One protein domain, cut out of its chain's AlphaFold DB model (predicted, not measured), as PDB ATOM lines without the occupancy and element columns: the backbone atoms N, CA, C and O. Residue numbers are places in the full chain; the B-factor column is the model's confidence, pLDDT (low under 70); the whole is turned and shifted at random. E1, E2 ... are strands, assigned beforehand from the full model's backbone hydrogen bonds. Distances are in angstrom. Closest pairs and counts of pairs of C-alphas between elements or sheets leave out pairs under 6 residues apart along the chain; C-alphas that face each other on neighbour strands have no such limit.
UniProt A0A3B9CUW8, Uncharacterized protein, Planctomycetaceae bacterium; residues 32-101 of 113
ATOM      1  N   PRO A  32     -40.334 -42.740  -4.139       89.12
ATOM      2  CA  PRO A  32     -38.916 -42.500  -3.900       89.12
ATOM      3  C   PRO A  32     -38.305 -43.535  -2.939       89.12
ATOM      4  O   PRO A  32     -38.927 -43.922  -1.954       89.12
ATOM      5  N   GLY A  33     -37.087 -43.983  -3.232       87.25
ATOM      6  CA  GLY A  33     -36.361 -45.022  -2.499       87.25
ATOM      7  C   GLY A  33     -36.667 -46.457  -2.940       87.25
ATOM      8  O   GLY A  33     -35.962 -47.374  -2.527       87.25
ATOM      9  N   GLN A  34     -37.675 -46.685  -3.788       89.44
ATOM     10  CA  GLN A  34     -37.948 -48.025  -4.311       89.44
ATOM     11  C   GLN A  34     -36.921 -48.446  -5.362       89.44
ATOM     12  O   GLN A  34     -36.529 -47.655  -6.221       89.44
ATOM     13  N   HIS A  35     -36.547 -49.723  -5.312       90.56
ATOM     14  CA  HIS A  35     -35.747 -50.376  -6.337       90.56
ATOM     15  C   HIS A  35     -36.673 -50.964  -7.401       90.56
ATOM     16  O   HIS A  35     -37.633 -51.670  -7.089       90.56
ATOM     17  N   VAL A  36     -36.380 -50.687  -8.665       91.06
ATOM     18  CA  VAL A  36     -37.161 -51.158  -9.808       91.06
ATOM     19  C   VAL A  36     -36.237 -51.676 -10.902       91.06
ATOM     20  O   VAL A  36     -35.129 -51.178 -11.077       91.06
ATOM     21  N   LEU A  37     -36.697 -52.669 -11.655       91.25
ATOM     22  CA  LEU A  37     -36.148 -53.002 -12.964       91.25
ATOM     23  C   LEU A  37     -37.079 -52.415 -14.017       91.25
ATOM     24  O   LEU A  37     -38.282 -52.658 -13.959       91.25
ATOM     25  N   ILE A  38     -36.532 -51.669 -14.972       90.69
ATOM     26  CA  ILE A  38     -37.275 -51.145 -16.120       90.69
ATOM     27  C   ILE A  38     -36.584 -51.653 -17.381       90.69
ATOM     28  O   ILE A  38     -35.403 -51.378 -17.585       90.69
ATOM     29  N   CYS A  39     -37.287 -52.436 -18.201       89.38
ATOM     30  CA  CYS A  39     -36.704 -53.155 -19.341       89.38
ATOM     31  C   CYS A  39     -35.439 -53.947 -18.947       89.38
ATOM     32  O   CYS A  39     -34.453 -53.952 -19.684       89.38
ATOM     33  N   TRP A  40     -35.463 -54.587 -17.771       89.06
ATOM     34  CA  TRP A  40     -34.340 -55.336 -17.176       89.06
ATOM     35  C   TRP A  40     -33.131 -54.500 -16.726       89.06
ATOM     36  O   TRP A  40     -32.120 -55.069 -16.322       89.06
ATOM     37  N   ILE A  41     -33.237 -53.170 -16.731       90.12
ATOM     38  CA  ILE A  41     -32.197 -52.258 -16.240       90.12
ATOM     39  C   ILE A  41     -32.546 -51.824 -14.807       90.12
ATOM     40  O   ILE A  41     -33.677 -51.383 -14.575       90.12
ATOM     41  N   PRO A  42     -31.623 -51.948 -13.834       91.94
ATOM     42  CA  PRO A  42     -31.888 -51.590 -12.447       91.94
ATOM     43  C   PRO A  42     -31.828 -50.084 -12.201       91.94
ATOM     44  O   PRO A  42     -30.881 -49.405 -12.593       91.94
ATOM     45  N   PHE A  43     -32.816 -49.588 -11.461       93.25
ATOM     46  CA  PHE A  43     -32.891 -48.210 -10.997       93.25
ATOM     47  C   PHE A  43     -33.402 -48.127  -9.557       93.25
ATOM     48  O   PHE A  43     -34.125 -48.994  -9.063       93.25
ATOM     49  N   VAL A  44     -33.070 -47.021  -8.905       93.75
ATOM     50  CA  VAL A  44     -33.700 -46.522  -7.688       93.75
ATOM     51  C   VAL A  44     -34.473 -45.266  -8.043       93.75
ATOM     52  O   VAL A  44     -33.963 -44.372  -8.720       93.75
ATOM     53  N   ILE A  45     -35.709 -45.174  -7.573       92.06
ATOM     54  CA  ILE A  45     -36.531 -43.985  -7.782       92.06
ATOM     55  C   ILE A  45     -36.033 -42.890  -6.846       92.06
ATOM     56  O   ILE A  45     -36.130 -43.011  -5.630       92.06
ATOM     57  N   GLN A  46     -35.500 -41.807  -7.399       93.62
ATOM     58  CA  GLN A  46     -35.020 -40.675  -6.612       93.62
ATOM     59  C   GLN A  46     -36.158 -39.729  -6.238       93.62
ATOM     60  O   GLN A  46     -36.244 -39.267  -5.103       93.62
ATOM     61  N   SER A  47     -37.016 -39.402  -7.201       90.81
ATOM     62  CA  SER A  47     -38.119 -38.468  -6.996       90.81
ATOM     63  C   SER A  47     -39.286 -38.770  -7.925       90.81
ATOM     64  O   SER A  47     -39.134 -39.434  -8.952       90.81
ATOM     65  N   ARG A  48     -40.461 -38.271  -7.538       90.00
ATOM     66  CA  ARG A  48     -41.718 -38.374  -8.278       90.00
ATOM     67  C   ARG A  48     -42.341 -36.990  -8.378       90.00
ATOM     68  O   ARG A  48     -42.530 -36.329  -7.359       90.00
ATOM     69  N   THR A  49     -42.721 -36.602  -9.585       87.00
ATOM     70  CA  THR A  49     -43.427 -35.355  -9.876       87.00
ATOM     71  C   THR A  49     -44.706 -35.686 -10.629       87.00
ATOM     72  O   THR A  49     -44.674 -36.431 -11.603       87.00
ATOM     73  N   VAL A  50     -45.837 -35.134 -10.195       83.19
ATOM     74  CA  VAL A  50     -47.124 -35.293 -10.885       83.19
ATOM     75  C   VAL A  50     -47.437 -33.986 -11.600       83.19
ATOM     76  O   VAL A  50     -47.549 -32.943 -10.961       83.19
ATOM     77  N   GLY A  51     -47.532 -34.029 -12.927       74.62
ATOM     78  CA  GLY A  51     -47.888 -32.874 -13.743       74.62
ATOM     79  C   GLY A  51     -49.369 -32.506 -13.618       74.62
ATOM     80  O   GLY A  51     -50.222 -33.365 -13.413       74.62
ATOM     81  N   HIS A  52     -49.673 -31.218 -13.793       62.59
ATOM     82  CA  HIS A  52     -51.017 -30.643 -13.635       62.59
ATOM     83  C   HIS A  52     -51.790 -30.453 -14.960       62.59
ATOM     84  O   HIS A  52     -52.688 -29.618 -15.028       62.59
ATOM     85  N   SER A  53     -51.427 -31.156 -16.039       63.97
ATOM     86  CA  SER A  53     -52.109 -31.041 -17.341       63.97
ATOM     87  C   SER A  53     -53.219 -32.082 -17.512       63.97
ATOM     88  O   SER A  53     -53.258 -33.071 -16.784       63.97
ATOM     89  N   ASP A  54     -54.075 -31.910 -18.525       58.53
ATOM     90  CA  ASP A  54     -55.205 -32.805 -18.847       58.53
ATOM     91  C   ASP A  54     -54.823 -34.289 -19.029       58.53
ATOM     92  O   ASP A  54     -55.690 -35.160 -19.025       58.53
ATOM     93  N   ARG A  55     -53.529 -34.596 -19.196       58.25
ATOM     94  CA  ARG A  55     -52.999 -35.963 -19.349       58.25
ATOM     95  C   ARG A  55     -52.310 -36.516 -18.094       58.25
ATOM     96  O   ARG A  55     -51.829 -37.643 -18.149       58.25
ATOM     97  N   PHE A  56     -52.243 -35.735 -17.009       64.94
ATOM     98  CA  PHE A  56     -51.572 -36.038 -15.734       64.94
ATOM     99  C   PHE A  56     -50.275 -36.859 -15.895       64.94
ATOM    100  O   PHE A  56     -50.205 -37.994 -15.421       64.94
ATOM    101  N   PRO A  57     -49.242 -36.325 -16.581       79.12
ATOM    102  CA  PRO A  57     -47.984 -37.042 -16.727       79.12
ATOM    103  C   PRO A  57     -47.325 -37.194 -15.352       79.12
ATOM    104  O   PRO A  57     -47.064 -36.198 -14.674       79.12
ATOM    105  N   VAL A  58     -47.035 -38.423 -14.935       86.75
ATOM    106  CA  VAL A  58     -46.193 -38.679 -13.762       86.75
ATOM    107  C   VAL A  58     -44.765 -38.873 -14.240       86.75
ATOM    108  O   VAL A  58     -44.499 -39.716 -15.090       86.75
ATOM    109  N   GLN A  59     -43.842 -38.084 -13.712       90.44
ATOM    110  CA  GLN A  59     -42.423 -38.178 -14.017       90.44
ATOM    111  C   GLN A  59     -41.668 -38.724 -12.813       90.44
ATOM    112  O   GLN A  59     -41.833 -38.250 -11.689       90.44
ATOM    113  N   TYR A  60     -40.806 -39.697 -13.068       92.62
ATOM    114  CA  TYR A  60     -39.911 -40.295 -12.096       92.62
ATOM    115  C   TYR A  60     -38.477 -40.003 -12.489       92.62
ATOM    116  O   TYR A  60     -38.062 -40.323 -13.605       92.62
ATOM    117  N   ARG A  61     -37.703 -39.446 -11.559       94.44
ATOM    118  CA  ARG A  61     -36.249 -39.397 -11.702       94.44
ATOM    119  C   ARG A  61     -35.660 -40.688 -11.158       94.44
ATOM    120  O   ARG A  61     -36.001 -41.105 -10.052       94.44
ATOM    121  N   LEU A  62     -34.789 -41.305 -11.939       94.81
ATOM    122  CA  LEU A  62     -34.211 -42.614 -11.680       94.81
ATOM    123  C   LEU A  62     -32.693 -42.490 -11.536       94.81
ATOM    124  O   LEU A  62     -32.050 -41.761 -12.292       94.81
ATOM    125  N   ILE A  63     -32.128 -43.230 -10.587       93.44
ATOM    126  CA  ILE A  63     -30.683 -43.370 -10.395       93.44
ATOM    127  C   ILE A  63     -30.324 -44.843 -10.561       93.44
ATOM    128  O   ILE A  63     -30.871 -45.690  -9.863       93.44
ATOM    129  N   GLY A  64     -29.392 -45.146 -11.452       89.31
ATOM    130  CA  GLY A  64     -28.773 -46.462 -11.585       89.31
ATOM    131  C   GLY A  64     -27.304 -46.297 -11.955       89.31
ATOM    132  O   GLY A  64     -26.666 -45.331 -11.536       89.31
ATOM    133  N   ASP A  65     -26.795 -47.194 -12.796       84.75
ATOM    134  CA  ASP A  65     -25.475 -47.029 -13.427       84.75
ATOM    135  C   ASP A  65     -25.417 -45.763 -14.309       84.75
ATOM    136  O   ASP A  65     -24.353 -45.179 -14.519       84.75
ATOM    137  N   SER A  66     -26.578 -45.308 -14.785       83.81
ATOM    138  CA  SER A  66     -26.801 -44.022 -15.443       83.81
ATOM    139  C   SER A  66     -28.020 -43.310 -14.843       83.81
ATOM    140  O   SER A  66     -28.921 -43.939 -14.276       83.81
ATOM    141  N   GLU A  67     -28.067 -41.978 -14.958       89.50
ATOM    142  CA  GLU A  67     -29.298 -41.240 -14.661       89.50
ATOM    143  C   GLU A  67     -30.375 -41.572 -15.704       89.50
ATOM    144  O   GLU A  67     -30.098 -41.710 -16.902       89.50
ATOM    145  N   GLY A  68     -31.619 -41.685 -15.239       92.25
ATOM    146  CA  GLY A  68     -32.774 -41.937 -16.088       92.25
ATOM    147  C   GLY A  68     -33.987 -41.098 -15.700       92.25
ATOM    148  O   GLY A  68     -34.101 -40.588 -14.584       92.25
ATOM    149  N   CYS A  69     -34.923 -40.973 -16.629       93.38
ATOM    150  CA  CYS A  69     -36.216 -40.342 -16.422       93.38
ATOM    151  C   CYS A  69     -37.303 -41.246 -16.998       93.38
ATOM    152  O   CYS A  69     -37.253 -41.596 -18.174       93.38
ATOM    153  N   LEU A  70     -38.283 -41.624 -16.180       92.44
ATOM    154  CA  LEU A  70     -39.472 -42.336 -16.635       92.44
ATOM    155  C   LEU A  70     -40.661 -41.379 -16.603       92.44
ATOM    156  O   LEU A  70     -41.090 -40.950 -15.537       92.44
ATOM    157  N   GLN A  71     -41.217 -41.076 -17.770       91.25
ATOM    158  CA  GLN A  71     -42.457 -40.323 -17.906       91.25
ATOM    159  C   GLN A  71     -43.604 -41.278 -18.205       91.25
ATOM    160  O   GLN A  71     -43.541 -42.042 -19.160       91.25
ATOM    161  N   VAL A  72     -44.655 -41.222 -17.403       87.56
ATOM    162  CA  VAL A  72     -45.824 -42.089 -17.495       87.56
ATOM    163  C   VAL A  72     -47.032 -41.229 -17.812       87.56
ATOM    164  O   VAL A  72     -47.347 -40.296 -17.077       87.56
ATOM    165  N   GLU A  73     -47.718 -41.550 -18.901       82.88
ATOM    166  CA  GLU A  73     -48.920 -40.851 -19.343       82.88
ATOM    167  C   GLU A  73     -50.068 -41.833 -19.534       82.88
ATOM    168  O   GLU A  73     -49.858 -42.982 -19.924       82.88
ATOM    169  N   THR A  74     -51.293 -41.362 -19.306       74.50
ATOM    170  CA  THR A  74     -52.495 -42.112 -19.683       74.50
ATOM    171  C   THR A  74     -52.989 -41.604 -21.035       74.50
ATOM    172  O   THR A  74     -53.386 -40.445 -21.161       74.50
ATOM    173  N   ILE A  75     -52.969 -42.457 -22.059       72.38
ATOM    174  CA  ILE A  75     -53.430 -42.153 -23.419       72.38
ATOM    175  C   ILE A  75     -54.532 -43.152 -23.771       72.38
ATOM    176  O   ILE A  75     -54.311 -44.357 -23.715       72.38
ATOM    177  N   GLU A  76     -55.731 -42.656 -24.097       74.69
ATOM    178  CA  GLU A  76     -56.898 -43.491 -24.452       74.69
ATOM    179  C   GLU A  76     -57.230 -44.568 -23.397       74.69
ATOM    180  O   GLU A  76     -57.669 -45.672 -23.713       74.69
ATOM    181  N   GLY A  77     -56.999 -44.250 -22.118       67.75
ATOM    182  CA  GLY A  77     -57.216 -45.175 -21.003       67.75
ATOM    183  C   GLY A  77     -56.131 -46.242 -20.839       67.75
ATOM    184  O   GLY A  77     -56.311 -47.147 -20.038       67.75
ATOM    185  N   ARG A  78     -55.011 -46.152 -21.569       70.44
ATOM    186  CA  ARG A  78     -53.842 -47.027 -21.410       70.44
ATOM    187  C   ARG A  78     -52.660 -46.250 -20.855       70.44
ATOM    188  O   ARG A  78     -52.413 -45.116 -21.262       70.44
ATOM    189  N   LEU A  79     -51.903 -46.881 -19.962       73.94
ATOM    190  CA  LEU A  79     -50.644 -46.330 -19.477       73.94
ATOM    191  C   LEU A  79     -49.520 -46.568 -20.480       73.94
ATOM    192  O   LEU A  79     -49.298 -47.689 -20.930       73.94
ATOM    193  N   LEU A  80     -48.801 -45.498 -20.800       81.69
ATOM    194  CA  LEU A  80     -47.601 -45.527 -21.622       81.69
ATOM    195  C   LEU A  80     -46.464 -44.854 -20.861       81.69
ATOM    196  O   LEU A  80     -46.521 -43.662 -20.557       81.69
ATOM    197  N   GLY A  81     -45.432 -45.636 -20.560       87.69
ATOM    198  CA  GLY A  81     -44.163 -45.151 -20.047       87.69
ATOM    199  C   GLY A  81     -43.219 -44.779 -21.189       87.69
ATOM    200  O   GLY A  81     -43.185 -45.428 -22.234       87.69
ATOM    201  N   ARG A  82     -42.417 -43.741 -20.989       91.62
ATOM    202  CA  ARG A  82     -41.239 -43.426 -21.796       91.62
ATOM    203  C   ARG A  82     -40.054 -43.329 -20.860       91.62
ATOM    204  O   ARG A  82     -40.029 -42.451 -20.002       91.62
ATOM    205  N   LEU A  83     -39.106 -44.244 -21.015       92.88
ATOM    206  CA  LEU A  83     -37.834 -44.212 -20.312       92.88
ATOM    207  C   LEU A  83     -36.815 -43.490 -21.186       92.88
ATOM    208  O   LEU A  83     -36.551 -43.912 -22.310       92.88
ATOM    209  N   GLN A  84     -36.225 -42.435 -20.644       93.62
ATOM    210  CA  GLN A  84     -35.027 -41.804 -21.167       93.62
ATOM    211  C   GLN A  84     -33.852 -42.179 -20.263       93.62
ATOM    212  O   GLN A  84     -33.916 -41.960 -19.056       93.62
ATOM    213  N   SER A  85     -32.788 -42.741 -20.829       89.25
ATOM    214  CA  SER A  85     -31.550 -43.054 -20.107       89.25
ATOM    215  C   SER A  85     -30.365 -42.762 -21.020       89.25
ATOM    216  O   SER A  85     -30.245 -43.349 -22.096       89.25
ATOM    217  N   GLY A  86     -29.521 -41.806 -20.624       86.56
ATOM    218  CA  GLY A  86     -28.525 -41.229 -21.532       86.56
ATOM    219  C   GLY A  86     -29.180 -40.639 -22.789       86.56
ATOM    220  O   GLY A  86     -30.147 -39.880 -22.690       86.56
ATOM    221  N   ASP A  87     -28.673 -41.028 -23.962       87.44
ATOM    222  CA  ASP A  87     -29.183 -40.595 -25.273       87.44
ATOM    223  C   ASP A  87     -30.311 -41.492 -25.817       87.44
ATOM    224  O   ASP A  87     -30.892 -41.214 -26.869       87.44
ATOM    225  N   GLU A  88     -30.643 -42.578 -25.116       88.88
ATOM    226  CA  GLU A  88     -31.670 -43.515 -25.553       88.88
ATOM    227  C   GLU A  88     -33.038 -43.161 -24.968       88.88
ATOM    228  O   GLU A  88     -33.184 -42.876 -23.779       88.88
ATOM    229  N   THR A  89     -34.070 -43.233 -25.811       92.12
ATOM    230  CA  THR A  89     -35.473 -43.149 -25.391       92.12
ATOM    231  C   THR A  89     -36.209 -44.404 -25.828       92.12
ATOM    232  O   THR A  89     -36.160 -44.784 -26.999       92.12
ATOM    233  N   ARG A  90     -36.907 -45.049 -24.893       90.62
ATOM    234  CA  ARG A  90     -37.647 -46.291 -25.124       90.62
ATOM    235  C   ARG A  90     -39.065 -46.182 -24.578       90.62
ATOM    236  O   ARG A  90     -39.291 -45.596 -23.520       90.62
ATOM    237  N   SER A  91     -40.015 -46.761 -25.302       90.50
ATOM    238  CA  SER A  91     -41.369 -46.968 -24.791       90.50
ATOM    239  C   SER A  91     -41.361 -48.130 -23.805       90.50
ATOM    240  O   SER A  91     -40.731 -49.151 -24.065       90.50
ATOM    241  N   VAL A  92     -42.059 -47.959 -22.690       87.56
ATOM    242  CA  VAL A  92     -42.101 -48.893 -21.565       87.56
ATOM    243  C   VAL A  92     -43.558 -49.180 -21.237       87.56
ATOM    244  O   VAL A  92     -44.356 -48.258 -21.050       87.56
ATOM    245  N   SER A  93     -43.908 -50.458 -21.192       83.94
ATOM    246  CA  SER A  93     -45.207 -50.937 -20.722       83.94
ATOM    247  C   SER A  93     -45.140 -51.333 -19.242       83.94
ATOM    248  O   SER A  93     -44.069 -51.337 -18.641       83.94
ATOM    249  N   ASP A  94     -46.274 -51.675 -18.625       77.00
ATOM    250  CA  ASP A  94     -46.260 -52.150 -17.232       77.00
ATOM    251  C   ASP A  94     -45.509 -53.466 -17.038       77.00
ATOM    252  O   ASP A  94     -44.836 -53.659 -16.027       77.00
ATOM    253  N   GLU A  95     -45.552 -54.337 -18.042       81.94
ATOM    254  CA  GLU A  95     -44.863 -55.628 -18.023       81.94
ATOM    255  C   GLU A  95     -43.338 -55.465 -18.014       81.94
ATOM    256  O   GLU A  95     -42.618 -56.324 -17.505       81.94
ATOM    257  N   ASP A  96     -42.845 -54.326 -18.506       86.94
ATOM    258  CA  ASP A  96     -41.429 -53.984 -18.502       86.94
ATOM    259  C   ASP A  96     -40.943 -53.457 -17.142       86.94
ATOM    260  O   ASP A  96     -39.739 -53.243 -16.981       86.94
ATOM    261  N   ILE A  97     -41.844 -53.224 -16.174       86.56
ATOM    262  CA  ILE A  97     -41.524 -52.651 -14.861       86.56
ATOM    263  C   ILE A  97     -41.722 -53.689 -13.758       86.56
ATOM    264  O   ILE A  97     -42.827 -54.149 -13.464       86.56
ATOM    265  N   ILE A  98     -40.637 -54.014 -13.062       87.69
ATOM    266  CA  ILE A  98     -40.640 -54.938 -11.929       87.69
ATOM    267  C   ILE A  98     -40.204 -54.170 -10.686       87.69
ATOM    268  O   ILE A  98     -39.072 -53.704 -10.602       87.69
ATOM    269  N   VAL A  99     -41.090 -54.054  -9.697       87.06
ATOM    270  CA  VAL A  99     -40.731 -53.487  -8.391       87.06
ATOM    271  C   VAL A  99     -40.017 -54.556  -7.582       87.06
ATOM    272  O   VAL A  99     -40.592 -55.598  -7.264       87.06
ATOM    273  N   LEU A 100     -38.762 -54.294  -7.243       84.81
ATOM    274  CA  LEU A 100     -38.003 -55.141  -6.343       84.81
ATOM    275  C   LEU A 100     -38.445 -54.792  -4.924       84.81
ATOM    276  O   LEU A 100     -38.363 -53.641  -4.495       84.81
ATOM    277  N   SER A 101     -38.938 -55.783  -4.183       71.50
ATOM    278  CA  SER A 101     -39.096 -55.607  -2.739       71.50
ATOM    279  C   SER A 101     -37.712 -55.298  -2.179       71.50
ATOM    280  O   SER A 101     -36.766 -56.029  -2.483       71.50
TER     281      SER A 101
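Overview. This is residues 32 to 101 of the 113 residues of an uncharacterized protein of Planctomycetaceae bacterium (UniProt A0A3B9CUW8). One strongly twisted sheet is folded back on itself at the bent strand E2, and the small leaf of E1 and E7 lies partly face to face with the larger leaf of E3, E4, E5 and E6. The long hairpin of E4 and E5 makes the longest direction, and the edge strands E6 and E7 are not paired with each other, which leaves the fold open. The printed part has 70 residues, with no named helix and seven named strands, E1 to E7 along the chain; the class is all strand. The sheet's order is E6, E5, E4, E3, E2, E1, E7, with antiparallel neighbours throughout. The whole is compact, with a radius of gyration of the C-alphas of 11.6 A and spans of 33 by 28 by 21 A.

Arrangement. E4, residues 67 to 75, and E5, residues 78 to 85, form a hairpin at 162 degrees, with N 82 and O 71 at 2.7 A. On the other side of E5 from E4, the edge strand E6, residues 88 to 92, is its antiparallel neighbour, with N 90 and O 83 at 2.8 A. E3, residues 58 to 63, is the antiparallel neighbour of E4 at 160 degrees, with N 60 and O 70 at 2.8 A. E2, residues 41 to 50, bends by 71 degrees at residue 46, and its pairing is staggered: residues 44 to 50 pair with E3, where N 44 and O 63 are 2.7 A apart, and residues 41 to 44 pair with E1, residues 35 to 38, where N 36 and O 43 are 2.8 A apart. The edge strand E7, residues 97 to 100, is antiparallel to E1 at 157 degrees, with N 37 and O 98 at 2.8 A. E1 to E6 form a meander, each strand the antiparallel neighbour of the one before. This is a folded sheet, one sheet bent back into two leaves: E6, E5, E4 and E3 face E1 and E7, with E2 as the hinge. The closest C-alphas of E1 and E6, those of Ile 38 and Val 92, are 7.6 A apart. E6 and E7 meet only through their link.

Along the chain. E4 is 25.7 A from first to last C-alpha, E2 23.2 A, E5 22.7 A and E3 16.5 A. E1 begins at C-alpha 35 (-35.747, -50.376, -6.337). E4 ends at C-alpha 75 (-53.430, -42.153, -23.419). E7 ends at C-alpha 100 (-38.003, -55.141, -6.343).

Size, cuts and confidence. The two C-alphas farthest apart, those of Asp 65 and Glu 76, are 33.5 A apart. The printed part has no cut. No link is long; E2 to E3, seven residues, is short, and the others are tight. The mean pLDDT of the printed part is 85.1, and residues 52 to 56 and residue 77 are under 70.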